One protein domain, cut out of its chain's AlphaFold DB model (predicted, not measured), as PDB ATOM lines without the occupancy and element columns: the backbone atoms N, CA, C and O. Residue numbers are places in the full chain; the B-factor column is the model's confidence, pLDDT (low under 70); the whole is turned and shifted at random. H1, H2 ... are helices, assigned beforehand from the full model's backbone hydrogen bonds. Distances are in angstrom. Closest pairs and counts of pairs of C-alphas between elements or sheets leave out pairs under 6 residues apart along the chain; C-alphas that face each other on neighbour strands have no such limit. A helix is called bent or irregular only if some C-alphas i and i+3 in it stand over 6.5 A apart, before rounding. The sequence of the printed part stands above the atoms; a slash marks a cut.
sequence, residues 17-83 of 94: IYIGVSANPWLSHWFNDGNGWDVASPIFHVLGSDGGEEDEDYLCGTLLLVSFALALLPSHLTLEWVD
ATOM      1  N   ILE A  17      93.492   4.594  15.466       79.50
ATOM      2  CA  ILE A  17      93.641   5.401  14.244       79.50
ATOM      3  C   ILE A  17      94.098   4.520  13.081       79.50
ATOM      4  O   ILE A  17      93.499   4.590  12.014       79.50
ATOM      5  N   TYR A  18      95.087   3.653  13.300       77.69
ATOM      6  CA  TYR A  18      95.567   2.700  12.302       77.69
ATOM      7  C   TYR A  18      94.435   1.792  11.817       77.69
ATOM      8  O   TYR A  18      94.208   1.711  10.617       77.69
ATOM      9  N   ILE A  19      93.662   1.201  12.737       80.50
ATOM     10  CA  ILE A  19      92.501   0.359  12.399       80.50
ATOM     11  C   ILE A  19      91.464   1.149  11.586       80.50
ATOM     12  O   ILE A  19      90.923   0.639  10.609       80.50
ATOM     13  N   GLY A  20      91.177   2.396  11.972       79.38
ATOM     14  CA  GLY A  20      90.225   3.244  11.251       79.38
ATOM     15  C   GLY A  20      90.697   3.618   9.845       79.38
ATOM     16  O   GLY A  20      89.898   3.637   8.910       79.38
ATOM     17  N   VAL A  21      91.994   3.883   9.685       76.44
ATOM     18  CA  VAL A  21      92.616   4.191   8.393       76.44
ATOM     19  C   VAL A  21      92.657   2.944   7.507       76.44
ATOM     20  O   VAL A  21      92.231   3.015   6.358       76.44
ATOM     21  N   SER A  22      93.078   1.791   8.038       74.69
ATOM     22  CA  SER A  22      93.164   0.531   7.288       74.69
ATOM     23  C   SER A  22      91.795  -0.030   6.899       74.69
ATOM     24  O   SER A  22      91.671  -0.703   5.882       74.69
ATOM     25  N   ALA A  23      90.753   0.242   7.687       80.81
ATOM     26  CA  ALA A  23      89.385  -0.169   7.374       80.81
ATOM     27  C   ALA A  23      88.717   0.702   6.294       80.81
ATOM     28  O   ALA A  23      87.595   0.400   5.886       80.81
ATOM     29  N   ASN A  24      89.360   1.785   5.841       78.94
ATOM     30  CA  ASN A  24      88.785   2.681   4.845       78.94
ATOM     31  C   ASN A  24      88.868   2.061   3.431       78.94
ATOM     32  O   ASN A  24      89.973   1.912   2.904       78.94
ATOM     33  N   PRO A  25      87.728   1.780   2.765       79.94
ATOM     34  CA  PRO A  25      87.711   1.200   1.418       79.94
ATOM     35  C   PRO A  25      88.384   2.087   0.366       79.94
ATOM     36  O   PRO A  25      88.864   1.605  -0.654       79.94
ATOM     37  N   TRP A  26      88.412   3.401   0.600       82.06
ATOM     38  CA  TRP A  26      89.101   4.328  -0.289       82.06
ATOM     39  C   TRP A  26      90.614   4.107  -0.267       82.06
ATOM     40  O   TRP A  26      91.258   4.193  -1.305       82.06
ATOM     41  N   LEU A  27      91.172   3.782   0.902       75.75
ATOM     42  CA  LEU A  27      92.603   3.563   1.047       75.75
ATOM     43  C   LEU A  27      93.031   2.275   0.339       75.75
ATOM     44  O   LEU A  27      94.016   2.283  -0.391       75.75
ATOM     45  N   SER A  28      92.259   1.195   0.494       76.00
ATOM     46  CA  SER A  28      92.532  -0.053  -0.222       76.00
ATOM     47  C   SER A  28      92.411   0.127  -1.733       76.00
ATOM     48  O   SER A  28      93.279  -0.341  -2.459       76.00
ATOM     49  N   HIS A  29      91.401   0.858  -2.214       80.38
ATOM     50  CA  HIS A  29      91.269   1.165  -3.638       80.38
ATOM     51  C   HIS A  29      92.438   2.011  -4.156       80.38
ATOM     52  O   HIS A  29      92.990   1.711  -5.207       80.38
ATOM     53  N   TRP A  30      92.870   3.009  -3.386       79.44
ATOM     54  CA  TRP A  30      93.969   3.899  -3.750       79.44
ATOM     55  C   TRP A  30      95.327   3.187  -3.846       79.44
ATOM     56  O   TRP A  30      96.115   3.493  -4.743       79.44
ATOM     57  N   PHE A  31      95.593   2.213  -2.970       75.94
ATOM     58  CA  PHE A  31      96.765   1.339  -3.094       75.94
ATOM     59  C   PHE A  31      96.627   0.339  -4.247       75.94
ATOM     60  O   PHE A  31      97.608   0.074  -4.934       75.94
ATOM     61  N   ASN A  32      95.425  -0.183  -4.501       77.81
ATOM     62  CA  ASN A  32      95.179  -1.123  -5.599       77.81
ATOM     63  C   ASN A  32      95.303  -0.459  -6.985       77.81
ATOM     64  O   ASN A  32      95.717  -1.095  -7.947       77.81
ATOM     65  N   ASP A  33      95.016   0.842  -7.077       81.19
ATOM     66  CA  ASP A  33      95.202   1.649  -8.288       81.19
ATOM     67  C   ASP A  33      96.679   2.041  -8.533       81.19
ATOM     68  O   ASP A  33      96.968   2.814  -9.446       81.19
ATOM     69  N   GLY A  34      97.627   1.583  -7.703       74.50
ATOM     70  CA  GLY A  34      99.066   1.890  -7.806       74.50
ATOM     71  C   GLY A  34      99.455   3.295  -7.323       74.50
ATOM     72  O   GLY A  34     100.559   3.517  -6.837       74.50
ATOM     73  N   ASN A  35      98.513   4.234  -7.349       78.62
ATOM     74  CA  ASN A  35      98.721   5.641  -7.005       78.62
ATOM     75  C   ASN A  35      99.131   5.849  -5.527       78.62
ATOM     76  O   ASN A  35      99.853   6.790  -5.196       78.62
ATOM     77  N   GLY A  36      98.684   4.970  -4.620       72.38
ATOM     78  CA  GLY A  36      99.126   4.955  -3.219       72.38
ATOM     79  C   GLY A  36     100.588   4.527  -3.051       72.38
ATOM     80  O   GLY A  36     101.302   5.081  -2.209       72.38
ATOM     81  N   TRP A  37     101.059   3.604  -3.892       71.38
ATOM     82  CA  TRP A  37     102.452   3.156  -3.901       71.38
ATOM     83  C   TRP A  37     103.387   4.236  -4.438       71.38
ATOM     84  O   TRP A  37     104.433   4.452  -3.838       71.38
ATOM     85  N   ASP A  38     102.989   4.998  -5.460       76.44
ATOM     86  CA  ASP A  38     103.790   6.116  -5.989       76.44
ATOM     87  C   ASP A  38     104.054   7.206  -4.936       76.44
ATOM     88  O   ASP A  38     105.143   7.779  -4.868       76.44
ATOM     89  N   VAL A  39     103.071   7.481  -4.073       75.00
ATOM     90  CA  VAL A  39     103.213   8.465  -2.986       75.00
ATOM     91  C   VAL A  39     104.045   7.919  -1.825       75.00
ATOM     92  O   VAL A  39     104.794   8.670  -1.196       75.00
ATOM     93  N   ALA A  40     103.929   6.624  -1.527       71.38
ATOM     94  CA  ALA A  40     104.653   5.988  -0.431       71.38
ATOM     95  C   ALA A  40     106.096   5.592  -0.807       71.38
ATOM     96  O   ALA A  40     106.978   5.611   0.050       71.38
ATOM     97  N   SER A  41     106.357   5.330  -2.090       70.69
ATOM     98  CA  SER A  41     107.655   4.959  -2.667       70.69
ATOM     99  C   SER A  41     108.826   5.845  -2.214       70.69
ATOM    100  O   SER A  41     109.803   5.299  -1.700       70.69
ATOM    101  N   PRO A  42     108.765   7.193  -2.264       74.31
ATOM    102  CA  PRO A  42     109.872   8.022  -1.782       74.31
ATOM    103  C   PRO A  42     110.142   7.857  -0.279       74.31
ATOM    104  O   PRO A  42     111.284   7.984   0.158       74.31
ATOM    105  N   ILE A  43     109.115   7.562   0.522       71.94
ATOM    106  CA  ILE A  43     109.268   7.317   1.961       71.94
ATOM    107  C   ILE A  43     109.911   5.945   2.185       71.94
ATOM    108  O   ILE A  43     110.830   5.836   2.993       71.94
ATOM    109  N   PHE A  44     109.484   4.921   1.442       71.81
ATOM    110  CA  PHE A  44     110.102   3.593   1.459       71.81
ATOM    111  C   PHE A  44     111.572   3.639   1.054       71.81
ATOM    112  O   PHE A  44     112.411   3.081   1.756       71.81
ATOM    113  N   HIS A  45     111.898   4.417   0.024       69.94
ATOM    114  CA  HIS A  45     113.270   4.602  -0.435       69.94
ATOM    115  C   HIS A  45     114.156   5.271   0.624       69.94
ATOM    116  O   HIS A  45     115.286   4.850   0.855       69.94
ATOM    117  N   VAL A  46     113.635   6.275   1.344       71.12
ATOM    118  CA  VAL A  46     114.341   6.888   2.488       71.12
ATOM    119  C   VAL A  46     114.529   5.894   3.640       71.12
ATOM    120  O   VAL A  46     115.520   5.976   4.367       71.12
ATOM    121  N   LEU A  47     113.602   4.949   3.807       66.69
ATOM    122  CA  LEU A  47     113.688   3.869   4.791       66.69
ATOM    123  C   LEU A  47     114.539   2.675   4.315       66.69
ATOM    124  O   LEU A  47     114.755   1.753   5.100       66.69
ATOM    125  N   GLY A  48     115.073   2.716   3.087       64.44
ATOM    126  CA  GLY A  48     115.976   1.706   2.529       64.44
ATOM    127  C   GLY A  48     115.297   0.558   1.774       64.44
ATOM    128  O   GLY A  48     115.953  -0.451   1.534       64.44
ATOM    129  N   SER A  49     114.019   0.695   1.415       65.81
ATOM    130  CA  SER A  49     113.269  -0.258   0.584       65.81
ATOM    131  C   SER A  49     113.289   0.171  -0.893       65.81
ATOM    132  O   SER A  49     113.189   1.360  -1.205       65.81
ATOM    133  N   ASP A  50     113.400  -0.797  -1.808       61.12
ATOM    134  CA  ASP A  50     113.389  -0.561  -3.262       61.12
ATOM    135  C   ASP A  50     111.971  -0.312  -3.826       61.12
ATOM    136  O   ASP A  50     111.811  -0.077  -5.024       61.12
ATOM    137  N   GLY A  51     110.937  -0.280  -2.972       55.62
ATOM    138  CA  GLY A  51     109.590   0.177  -3.329       55.62
ATOM    139  C   GLY A  51     108.796  -0.784  -4.221       55.62
ATOM    140  O   GLY A  51     107.944  -0.329  -4.982       55.62
ATOM    141  N   GLY A  52     109.082  -2.087  -4.146       55.00
ATOM    142  CA  GLY A  52     108.341  -3.143  -4.844       55.00
ATOM    143  C   GLY A  52     107.300  -3.833  -3.955       55.00
ATOM    144  O   GLY A  52     107.376  -3.762  -2.732       55.00
ATOM    145  N   GLU A  53     106.349  -4.541  -4.576       52.06
ATOM    146  CA  GLU A  53     105.201  -5.250  -3.962       52.06
ATOM    147  C   GLU A  53     105.559  -6.282  -2.857       52.06
ATOM    148  O   GLU A  53     104.666  -6.869  -2.254       52.06
ATOM    149  N   GLU A  54     106.843  -6.493  -2.556       54.41
ATOM    150  CA  GLU A  54     107.353  -7.410  -1.524       54.41
ATOM    151  C   GLU A  54     107.523  -6.755  -0.134       54.41
ATOM    152  O   GLU A  54     107.878  -7.428   0.831       54.41
ATOM    153  N   ASP A  55     107.224  -5.457  -0.002       61.28
ATOM    154  CA  ASP A  55     107.530  -4.646   1.184       61.28
ATOM    155  C   ASP A  55     106.295  -4.307   2.056       61.28
ATOM    156  O   ASP A  55     106.156  -3.198   2.587       61.28
ATOM    157  N   GLU A  56     105.383  -5.267   2.253       63.00
ATOM    158  CA  GLU A  56     104.195  -5.107   3.123       63.00
ATOM    159  C   GLU A  56     104.551  -4.680   4.563       63.00
ATOM    160  O   GLU A  56     103.815  -3.913   5.196       63.00
ATOM    161  N   ASP A  57     105.708  -5.109   5.071       66.94
ATOM    162  CA  ASP A  57     106.211  -4.720   6.392       66.94
ATOM    163  C   ASP A  57     106.561  -3.222   6.457       66.94
ATOM    164  O   ASP A  57     106.274  -2.544   7.452       66.94
ATOM    165  N   TYR A  58     107.122  -2.665   5.378       66.69
ATOM    166  CA  TYR A  58     107.425  -1.236   5.279       66.69
ATOM    167  C   TYR A  58     106.149  -0.411   5.100       66.69
ATOM    168  O   TYR A  58     106.025   0.668   5.694       66.69
ATOM    169  N   LEU A  59     105.165  -0.931   4.359       70.06
ATOM    170  CA  LEU A  59     103.826  -0.347   4.251       70.06
ATOM    171  C   LEU A  59     103.155  -0.262   5.631       70.06
ATOM    172  O   LEU A  59     102.706   0.811   6.037       70.06
ATOM    173  N   CYS A  60     103.155  -1.351   6.402       69.81
ATOM    174  CA  CYS A  60     102.647  -1.345   7.775       69.81
ATOM    175  C   CYS A  60     103.400  -0.339   8.657       69.81
ATOM    176  O   CYS A  60     102.777   0.444   9.381       69.81
ATOM    177  N   GLY A  61     104.733  -0.319   8.580       70.94
ATOM    178  CA  GLY A  61     105.575   0.598   9.349       70.94
ATOM    179  C   GLY A  61     105.304   2.072   9.039       70.94
ATOM    180  O   GLY A  61     105.155   2.888   9.953       70.94
ATOM    181  N   THR A  62     105.179   2.429   7.762       71.19
ATOM    182  CA  THR A  62     104.847   3.799   7.341       71.19
ATOM    183  C   THR A  62     103.422   4.186   7.705       71.19
ATOM    184  O   THR A  62     103.225   5.285   8.220       71.19
ATOM    185  N   LEU A  63     102.433   3.306   7.538       75.31
ATOM    186  CA  LEU A  63     101.065   3.573   7.990       75.31
ATOM    187  C   LEU A  63     100.994   3.790   9.503       75.31
ATOM    188  O   LEU A  63     100.272   4.680   9.959       75.31
ATOM    189  N   LEU A  64     101.748   3.023  10.290       73.88
ATOM    190  CA  LEU A  64     101.870   3.235  11.733       73.88
ATOM    191  C   LEU A  64     102.527   4.578  12.052       73.88
ATOM    192  O   LEU A  64     102.053   5.295  12.932       73.88
ATOM    193  N   LEU A  65     103.575   4.952  11.317       75.88
ATOM    194  CA  LEU A  65     104.262   6.231  11.489       75.88
ATOM    195  C   LEU A  65     103.346   7.419  11.153       75.88
ATOM    196  O   LEU A  65     103.274   8.383  11.917       75.88
ATOM    197  N   VAL A  66     102.593   7.328  10.056       78.25
ATOM    198  CA  VAL A  66     101.581   8.319   9.662       78.25
ATOM    199  C   VAL A  66     100.460   8.378  10.698       78.25
ATOM    200  O   VAL A  66     100.069   9.466  11.116       78.25
ATOM    201  N   SER A  67      99.984   7.226  11.178       76.31
ATOM    202  CA  SER A  67      98.954   7.149  12.222       76.31
ATOM    203  C   SER A  67      99.429   7.783  13.530       76.31
ATOM    204  O   SER A  67      98.677   8.514  14.171       76.31
ATOM    205  N   PHE A  68     100.693   7.576  13.900       76.19
ATOM    206  CA  PHE A  68     101.308   8.204  15.065       76.19
ATOM    207  C   PHE A  68     101.443   9.723  14.888       76.19
ATOM    208  O   PHE A  68     101.113  10.485  15.800       76.19
ATOM    209  N   ALA A  69     101.865  10.187  13.707       78.94
ATOM    210  CA  ALA A  69     101.940  11.612  13.389       78.94
ATOM    211  C   ALA A  69     100.554  12.280  13.447       78.94
ATOM    212  O   ALA A  69     100.400  13.344  14.053       78.94
ATOM    213  N   LEU A  70      99.529  11.619  12.900       78.00
ATOM    214  CA  LEU A  70      98.134  12.051  12.998       78.00
ATOM    215  C   LEU A  70      97.642  12.064  14.446       78.00
ATOM    216  O   LEU A  70      96.948  13.001  14.824       78.00
ATOM    217  N   ALA A  71      98.029  11.085  15.272       76.38
ATOM    218  CA  ALA A  71      97.699  11.027  16.699       76.38
ATOM    219  C   ALA A  71      98.384  12.135  17.522       76.38
ATOM    220  O   ALA A  71      97.893  12.532  18.586       76.38
ATOM    221  N   LEU A  72      99.507  12.667  17.035       79.06
ATOM    222  CA  LEU A  72     100.288  13.689  17.726       79.06
ATOM    223  C   LEU A  72      99.549  15.034  17.795       79.06
ATOM    224  O   LEU A  72      99.592  15.706  18.827       79.06
ATOM    225  N   LEU A  73      98.828  15.400  16.732       81.19
ATOM    226  CA  LEU A  73      98.039  16.634  16.644       81.19
ATOM    227  C   LEU A  73      96.926  16.724  17.714       81.19
ATOM    228  O   LEU A  73      96.945  17.671  18.510       81.19
ATOM    229  N   PRO A  74      95.986  15.763  17.819       75.94
ATOM    230  CA  PRO A  74      94.952  15.784  18.844       75.94
ATOM    231  C   PRO A  74      95.532  15.570  20.244       75.94
ATOM    232  O   PRO A  74      95.042  16.192  21.188       75.94
ATOM    233  N   SER A  75      96.598  14.773  20.404       77.88
ATOM    234  CA  SER A  75      97.305  14.633  21.688       77.88
ATOM    235  C   SER A  75      97.875  15.978  22.155       77.88
ATOM    236  O   SER A  75      97.718  16.368  23.315       77.88
ATOM    237  N   HIS A  76      98.472  16.757  21.247       79.12
ATOM    238  CA  HIS A  76      98.984  18.082  21.573       79.12
ATOM    239  C   HIS A  76      97.862  19.018  22.032       79.12
ATOM    240  O   HIS A  76      97.957  19.598  23.118       79.12
ATOM    241  N   LEU A  77      96.787  19.101  21.242       81.25
ATOM    242  CA  LEU A  77      95.645  19.979  21.494       81.25
ATOM    243  C   LEU A  77      94.920  19.637  22.798       81.25
ATOM    244  O   LEU A  77      94.651  20.531  23.598       81.25
ATOM    245  N   THR A  78      94.649  18.356  23.053       78.94
ATOM    246  CA  THR A  78      93.969  17.905  24.278       78.94
ATOM    247  C   THR A  78      94.798  18.192  25.522       78.94
ATOM    248  O   THR A  78      94.273  18.734  26.491       78.94
ATOM    249  N   LEU A  79      96.104  17.921  25.503       71.94
ATOM    250  CA  LEU A  79      96.971  18.187  26.654       71.94
ATOM    251  C   LEU A  79      97.217  19.676  26.894       71.94
ATOM    252  O   LEU A  79      97.309  20.094  28.047       71.94
ATOM    253  N   GLU A  80      97.286  20.493  25.841       81.12
ATOM    254  CA  GLU A  80      97.296  21.948  26.013       81.12
ATOM    255  C   GLU A  80      95.982  22.473  26.573       81.12
ATOM    256  O   GLU A  80      95.985  23.376  27.409       81.12
ATOM    257  N   TRP A  81      94.859  21.946  26.091       80.44
ATOM    258  CA  TRP A  81      93.538  22.333  26.557       80.44
ATOM    259  C   TRP A  81      93.352  21.956  28.028       80.44
ATOM    260  O   TRP A  81      92.976  22.813  28.825       80.44
ATOM    261  N   VAL A  82      93.722  20.732  28.420       79.69
ATOM    262  CA  VAL A  82      93.701  20.266  29.814       79.69
ATOM    263  C   VAL A  82      94.609  21.123  30.695       79.69
ATOM    264  O   VAL A  82      94.170  21.579  31.747       79.69
ATOM    265  N   ASP A  83      95.850  21.406  30.283       79.62
ATOM    266  CA  ASP A  83      96.764  22.216  31.100       79.62
ATOM    267  C   ASP A  83      96.277  23.670  31.224       79.62
ATOM    268  O   ASP A  83      96.372  24.266  32.298       79.62
TER     269      ASP A  83
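AT A GLANCE: This is residues 17 to 83 of the 94 residues of an uncharacterized protein of Burkholderia gladioli (UniProt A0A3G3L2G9). One long straight helix, H4, has a short arch of three helices at its beginning: H3 crosses the first part of H4 about at right angles, H2 bridges away from H4, and H1 comes back to H4 near its middle. The last part of H4, residues 72 to 83, sticks out of this small body as a free arm and makes much of the length. The printed part has 67 residues, with four named helices in the order H1, H2, H3, H4 and no named strand; the class is all helix. The whole is loose, with a radius of gyration of the C-alphas of 14.3 A, and elongated, spanning 45 by 28 by 16 A.

IN THESE COORDINATES: H1 covers residues 17 to 22, 8.5 A from first to last C-alpha, and begins with C-alpha 17 at (93.641, 5.401, 14.244). H2 covers residues 25 to 32, 10.5 A. H3 covers residues 35 to 46, 18.3 A, with C-alpha 35 at (98.721, 5.641, -7.005); it is irregular, but only just: C-alphas 39 and 42 are 6.8 A apart. H4 covers residues 56 to 83, 39.8 A, and ends with C-alpha 83 at (96.764, 22.216, 31.100).

HOW THE PARTS SIT: H1 touches H4, which meets it with residues 63 to 71 alone; the closest C-alphas are those of Tyr 18 and Ser 67, 5.6 A apart. They run opposite ways at a shallow tilt of 34 degrees, only just short of steep. H1 and H2 are close but not clearly touching, with C-alphas 21 and 27 at 7.4 A. H2 and H3 only just touch, with 3 pairs of C-alphas within 8 A, and only at the corner by their link; the closest C-alphas are those of Trp 30 and Gly 36, 5.3 A apart. H3, with residues 40 to 44 alone, touches residues 58 to 62 of H4 about perpendicular, at 86 degrees; the closest C-alphas are those of Phe 44 and Tyr 58, 6.7 A apart. H1 and H3 are apart, as are H2 and H4. In H1 and H2 every O i to N i+4 pair is within hydrogen-bond range; in H3 6 of 8 are, and in H4 22 of 24.

THE WHOLE: The C-alphas of Gly 52 and Asp 83 are the two farthest apart, 45.5 A. Without residues 72 to 83, which stand free, the body of 55 residues spans 28 by 24 by 16 A. The printed part has no cut. The links H1 to H2 and H2 to H3 are tight, and the nine-residue link H3 to H4 is short. The mean pLDDT of the printed part is 73.7; residue 45, residues 47 to 58 and residue 60 are under 70.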